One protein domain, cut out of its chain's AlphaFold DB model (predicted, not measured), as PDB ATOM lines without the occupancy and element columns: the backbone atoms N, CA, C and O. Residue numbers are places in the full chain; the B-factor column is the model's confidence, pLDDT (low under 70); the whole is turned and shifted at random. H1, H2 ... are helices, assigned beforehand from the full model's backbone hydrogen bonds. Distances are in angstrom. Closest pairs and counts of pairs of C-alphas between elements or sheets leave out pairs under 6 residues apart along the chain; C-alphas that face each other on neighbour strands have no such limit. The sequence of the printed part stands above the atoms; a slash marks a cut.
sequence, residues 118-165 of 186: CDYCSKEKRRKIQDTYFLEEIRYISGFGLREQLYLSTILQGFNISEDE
ATOM      1  N   CYS A 118      92.723 140.617 134.839       84.50
ATOM      2  CA  CYS A 118      91.724 141.504 134.239       84.50
ATOM      3  C   CYS A 118      91.415 141.080 132.793       84.50
ATOM      4  O   CYS A 118      92.185 140.332 132.184       84.50
ATOM      5  N   ASP A 119      90.300 141.554 132.233       84.12
ATOM      6  CA  ASP A 119      89.850 141.163 130.889       84.12
ATOM      7  C   ASP A 119      90.937 141.393 129.822       84.12
ATOM      8  O   ASP A 119      91.276 140.478 129.069       84.12
ATOM      9  N   TYR A 120      91.568 142.573 129.834       87.06
ATOM     10  CA  TYR A 120      92.674 142.889 128.929       87.06
ATOM     11  C   TYR A 120      93.863 141.937 129.108       87.06
ATOM     12  O   TYR A 120      94.291 141.316 128.140       87.06
ATOM     13  N   CYS A 121      94.383 141.780 130.333       86.19
ATOM     14  CA  CYS A 121      95.540 140.916 130.593       86.19
ATOM     15  C   CYS A 121      95.250 139.455 130.234       86.19
ATOM     16  O   CYS A 121      96.115 138.769 129.698       86.19
ATOM     17  N   SER A 122      94.024 138.987 130.469       84.81
ATOM     18  CA  SER A 122      93.589 137.638 130.105       84.81
ATOM     19  C   SER A 122      93.562 137.445 128.588       84.81
ATOM     20  O   SER A 122      94.043 136.429 128.085       84.81
ATOM     21  N   LYS A 123      93.048 138.429 127.840       85.69
ATOM     22  CA  LYS A 123      93.054 138.424 126.370       85.69
ATOM     23  C   LYS A 123      94.469 138.495 125.804       85.69
ATOM     24  O   LYS A 123      94.790 137.719 124.913       85.69
ATOM     25  N   GLU A 124      95.325 139.356 126.350       85.69
ATOM     26  CA  GLU A 124      96.743 139.452 125.978       85.69
ATOM     27  C   GLU A 124      97.479 138.129 126.207       85.69
ATOM     28  O   GLU A 124      98.158 137.645 125.304       85.69
ATOM     29  N   LYS A 125      97.299 137.492 127.374       84.88
ATOM     30  CA  LYS A 125      97.867 136.166 127.670       84.88
ATOM     31  C   LYS A 125      97.412 135.124 126.651       84.88
ATOM     32  O   LYS A 125      98.245 134.418 126.092       84.88
ATOM     33  N   ARG A 126      96.106 135.062 126.361       81.69
ATOM     34  CA  ARG A 126      95.560 134.158 125.334       81.69
ATOM     35  C   ARG A 126      96.136 134.447 123.952       81.69
ATOM     36  O   ARG A 126      96.502 133.502 123.264       81.69
ATOM     37  N   ARG A 127      96.263 135.720 123.565       82.56
ATOM     38  CA  ARG A 127      96.863 136.114 122.286       82.56
ATOM     39  C   ARG A 127      98.325 135.681 122.209       82.56
ATOM     40  O   ARG A 127      98.697 135.056 121.234       82.56
ATOM     41  N   LYS A 128      99.131 135.914 123.250       83.69
ATOM     42  CA  LYS A 128     100.534 135.463 123.298       83.69
ATOM     43  C   LYS A 128     100.659 133.944 123.189       83.69
ATOM     44  O   LYS A 128     101.544 133.467 122.486       83.69
ATOM     45  N   ILE A 129      99.782 133.188 123.858       80.50
ATOM     46  CA  ILE A 129      99.704 131.726 123.718       80.50
ATOM     47  C   ILE A 129      99.380 131.373 122.265       80.50
ATOM     48  O   ILE A 129     100.106 130.596 121.658       80.50
ATOM     49  N   GLN A 130      98.345 131.977 121.679       75.81
ATOM     50  CA  GLN A 130      98.022 131.769 120.269       75.81
ATOM     51  C   GLN A 130      99.231 132.088 119.385       75.81
ATOM     52  O   GLN A 130      99.711 131.191 118.721       75.81
ATOM     53  N   ASP A 131      99.816 133.279 119.447       77.38
ATOM     54  CA  ASP A 131     100.962 133.662 118.614       77.38
ATOM     55  C   ASP A 131     102.173 132.720 118.780       77.38
ATOM     56  O   ASP A 131     102.841 132.398 117.800       77.38
ATOM     57  N   THR A 132     102.442 132.238 120.001       76.50
ATOM     58  CA  THR A 132     103.570 131.330 120.287       76.50
ATOM     59  C   THR A 132     103.326 129.921 119.744       76.50
ATOM     60  O   THR A 132     104.209 129.344 119.115       76.50
ATOM     61  N   TYR A 133     102.134 129.361 119.967       64.44
ATOM     62  CA  TYR A 133     101.811 127.977 119.601       64.44
ATOM     63  C   TYR A 133     101.194 127.839 118.198       64.44
ATOM     64  O   TYR A 133     101.158 126.744 117.653       64.44
ATOM     65  N   PHE A 134     100.742 128.925 117.565       56.81
ATOM     66  CA  PHE A 134     100.229 128.926 116.184       56.81
ATOM     67  C   PHE A 134     101.353 128.846 115.136       56.81
ATOM     68  O   PHE A 134     101.080 128.690 113.946       56.81
ATOM     69  N   LEU A 135     102.614 128.928 115.575       53.69
ATOM     70  CA  LEU A 135     103.792 128.590 114.774       53.69
ATOM     71  C   LEU A 135     104.052 127.073 114.708       53.69
ATOM     72  O   LEU A 135     104.860 126.639 113.888       53.69
ATOM     73  N   GLU A 136     103.363 126.261 115.516       56.09
ATOM     74  CA  GLU A 136     103.365 124.806 115.380       56.09
ATOM     75  C   GLU A 136     102.228 124.363 114.447       56.09
ATOM     76  O   GLU A 136     101.105 124.870 114.486       56.09
ATOM     77  N   GLU A 137     102.529 123.420 113.554       60.28
ATOM     78  CA  GLU A 137     101.572 122.869 112.595       60.28
ATOM     79  C   GLU A 137     100.333 122.335 113.339       60.28
ATOM     80  O   GLU A 137     100.452 121.446 114.185       60.28
ATOM     81  N   ILE A 138      99.138 122.858 113.033       61.59
ATOM     82  CA  ILE A 138      97.885 122.372 113.631       61.59
ATOM     83  C   ILE A 138      97.747 120.881 113.305       61.59
ATOM     84  O   ILE A 138      97.437 120.511 112.169       61.59
ATOM     85  N   ARG A 139      97.942 120.017 114.304       61.84
ATOM     86  CA  ARG A 139      97.682 118.583 114.173       61.84
ATOM     87  C   ARG A 139      96.251 118.281 114.581       61.84
ATOM     88  O   ARG A 139      95.836 118.547 115.705       61.84
ATOM     89  N   TYR A 140      95.498 117.695 113.660       65.75
ATOM     90  CA  TYR A 140      94.169 117.185 113.962       65.75
ATOM     91  C   TYR A 140      94.284 115.985 114.905       65.75
ATOM     92  O   TYR A 140      95.083 115.085 114.653       65.75
ATOM     93  N   ILE A 141      93.445 115.933 115.945       65.31
ATOM     94  CA  ILE A 141      93.375 114.796 116.885       65.31
ATOM     95  C   ILE A 141      93.088 113.480 116.137       65.31
ATOM     96  O   ILE A 141      93.552 112.415 116.537       65.31
ATOM     97  N   SER A 142      92.396 113.545 114.996       67.81
ATOM     98  CA  SER A 142      92.171 112.401 114.101       67.81
ATOM     99  C   SER A 142      93.456 111.824 113.488       67.81
ATOM    100  O   SER A 142      93.436 110.704 112.991       67.81
ATOM    101  N   GLY A 143      94.557 112.579 113.494       69.25
ATOM    102  CA  GLY A 143      95.887 112.127 113.084       69.25
ATOM    103  C   GLY A 143      96.725 111.547 114.228       69.25
ATOM    104  O   GLY A 143      97.862 111.146 113.996       69.25
ATOM    105  N   PHE A 144      96.201 111.520 115.455       80.12
ATOM    106  CA  PHE A 144      96.871 110.937 116.615       80.12
ATOM    107  C   PHE A 144      96.564 109.446 116.741       80.12
ATOM    108  O   PHE A 144      95.438 109.010 116.505       80.12
ATOM    109  N   GLY A 145      97.567 108.665 117.141       85.12
ATOM    110  CA  GLY A 145      97.371 107.273 117.520       85.12
ATOM    111  C   GLY A 145      96.654 107.154 118.867       85.12
ATOM    112  O   GLY A 145      96.503 108.119 119.619       85.12
ATOM    113  N   LEU A 146      96.223 105.933 119.194       83.12
ATOM    114  CA  LEU A 146      95.496 105.641 120.436       83.12
ATOM    115  C   LEU A 146      96.274 106.085 121.686       83.12
ATOM    116  O   LEU A 146      95.690 106.549 122.662       83.12
ATOM    117  N   ARG A 147      97.604 105.958 121.656       86.69
ATOM    118  CA  ARG A 147      98.473 106.313 122.779       86.69
ATOM    119  C   ARG A 147      98.499 107.824 123.012       86.69
ATOM    120  O   ARG A 147      98.378 108.266 124.148       86.69
ATOM    121  N   GLU A 148      98.638 108.607 121.951       81.69
ATOM    122  CA  GLU A 148      98.618 110.068 122.010       81.69
ATOM    123  C   GLU A 148      97.243 110.588 122.444       81.69
ATOM    124  O   GLU A 148      97.166 111.497 123.270       81.69
ATOM    125  N   GLN A 149      96.164 109.964 121.963       80.38
ATOM    126  CA  GLN A 149      94.799 110.283 122.388       80.38
ATOM    127  C   GLN A 149      94.586 110.018 123.886       80.38
ATOM    128  O   GLN A 149      94.004 110.858 124.567       80.38
ATOM    129  N   LEU A 150      95.117 108.910 124.418       81.81
ATOM    130  CA  LEU A 150      95.063 108.600 125.853       81.81
ATOM    131  C   LEU A 150      95.871 109.587 126.708       81.81
ATOM    132  O   LEU A 150      95.446 109.956 127.805       81.81
ATOM    133  N   TYR A 151      97.036 110.033 126.227       83.00
ATOM    134  CA  TYR A 151      97.802 111.066 126.927       83.00
ATOM    135  C   TYR A 151      97.040 112.388 126.960       83.00
ATOM    136  O   TYR A 151      96.911 112.989 128.027       83.00
ATOM    137  N   LEU A 152      96.485 112.805 125.821       82.31
ATOM    138  CA  LEU A 152      95.704 114.032 125.730       82.31
ATOM    139  C   LEU A 152      94.460 113.970 126.627       82.31
ATOM    140  O   LEU A 152      94.219 114.905 127.383       82.31
ATOM    141  N   SER A 153      93.718 112.858 126.616       78.06
ATOM    142  CA  SER A 153      92.526 112.692 127.456       78.06
ATOM    143  C   SER A 153      92.857 112.749 128.947       78.06
ATOM    144  O   SER A 153      92.143 113.393 129.708       78.06
ATOM    145  N   THR A 154      93.964 112.127 129.364       80.50
ATOM    146  CA  THR A 154      94.420 112.149 130.764       80.50
ATOM    147  C   THR A 154      94.801 113.563 131.202       80.50
ATOM    148  O   THR A 154      94.447 113.985 132.301       80.50
ATOM    149  N   ILE A 155      95.490 114.316 130.337       79.75
ATOM    150  CA  ILE A 155      95.861 115.711 130.606       79.75
ATOM    151  C   ILE A 155      94.597 116.568 130.741       79.75
ATOM    152  O   ILE A 155      94.427 117.237 131.756       79.75
ATOM    153  N   LEU A 156      93.688 116.509 129.763       78.25
ATOM    154  CA  LEU A 156      92.446 117.291 129.770       78.25
ATOM    155  C   LEU A 156      91.576 116.984 130.997       78.25
ATOM    156  O   LEU A 156      91.081 117.908 131.642       78.25
ATOM    157  N   GLN A 157      91.464 115.704 131.370       75.81
ATOM    158  CA  GLN A 157      90.763 115.280 132.582       75.81
ATOM    159  C   GLN A 157      91.430 115.829 133.850       75.81
ATOM    160  O   GLN A 157      90.737 116.306 134.743       75.81
ATOM    161  N   GLY A 158      92.765 115.815 133.924       72.19
ATOM    162  CA  GLY A 158      93.513 116.382 135.052       72.19
ATOM    163  C   GLY A 158      93.319 117.893 135.230       72.19
ATOM    164  O   GLY A 158      93.432 118.392 136.346       72.19
ATOM    165  N   PHE A 159      92.982 118.607 134.153       73.06
ATOM    166  CA  PHE A 159      92.669 120.038 134.172       73.06
ATOM    167  C   PHE A 159      91.163 120.347 134.259       73.06
ATOM    168  O   PHE A 159      90.797 121.519 134.191       73.06
ATOM    169  N   ASN A 160      90.293 119.339 134.423       67.62
ATOM    170  CA  ASN A 160      88.828 119.482 134.401       67.62
ATOM    171  C   ASN A 160      88.299 120.222 133.157       67.62
ATOM    172  O   ASN A 160      87.297 120.930 133.222       67.62
ATOM    173  N   ILE A 161      88.966 120.070 132.011       60.72
ATOM    174  CA  ILE A 161      88.519 120.686 130.762       60.72
ATOM    175  C   ILE A 161      87.459 119.769 130.143       60.72
ATOM    176  O   ILE A 161      87.785 118.689 129.650       60.72
ATOM    177  N   SER A 162      86.194 120.197 130.184       56.88
ATOM    178  CA  SER A 162      85.065 119.570 129.483       56.88
ATOM    179  C   SER A 162      84.571 120.477 128.349       56.88
ATOM    180  O   SER A 162      84.829 121.683 128.372       56.88
ATOM    181  N   GLU A 163      83.892 119.912 127.342       53.56
ATOM    182  CA  GLU A 163      83.360 120.670 126.191       53.56
ATOM    183  C   GLU A 163      82.373 121.783 126.598       53.56
ATOM    184  O   GLU A 163      82.168 122.720 125.830       53.56
ATOM    185  N   ASP A 164      81.816 121.725 127.812       47.91
ATOM    186  CA  ASP A 164      80.676 122.545 128.225       47.91
ATOM    187  C   ASP A 164      81.045 123.891 128.889       47.91
ATOM    188  O   ASP A 164      80.157 124.708 129.125       47.91
ATOM    189  N   GLU A 165      82.324 124.158 129.200       43.38
ATOM    190  CA  GLU A 165      82.697 125.260 130.119       43.38
ATOM    191  C   GLU A 165      83.678 126.319 129.584       43.38
ATOM    192  O   GLU A 165      84.144 127.178 130.336       43.38
TER     193      GLU A 165
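AT A GLANCE: This is residues 118 to 165 of the 186 residues of an uncharacterized protein of Streptococcus sp. M143 (UniProt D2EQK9). An open U, two helices running back and forth with an empty gap between them, joined at one end by a long loop. The printed part has 48 residues, with H1 then H2 along it and no named strand. The class is all helix. It is loose, with a radius of gyration of the C-alphas of 13.8 A and spans of 38 by 26 by 15 A.

IN THESE COORDINATES: Find C-alpha 119 at (89.850, 141.163, 130.889); from there H1, residues 119 to 133, runs 21.1 A. Next look at C-alpha 146 at (95.496, 105.641, 120.436), where H2, residues 146 to 158, begins its 18.2 A to C-alpha 158 at (93.513, 116.382, 135.052).

HOW THE PARTS SIT: H1 and H2 are apart, with no C-alpha of the one within 8 A of the other. In both, every O i to N i+4 pair is within hydrogen-bond range. Residues 118 to 140, of which 119 to 133 belong to H1, stand free.

THE WHOLE: The two C-alphas farthest apart, those of Cys 118 and Leu 146, are 38.6 A apart. The link from H1 to H2, 12 residues, is long. The printed part has no cut. Look for pLDDT under 70 at residues 133 to 143 and 160 to 165.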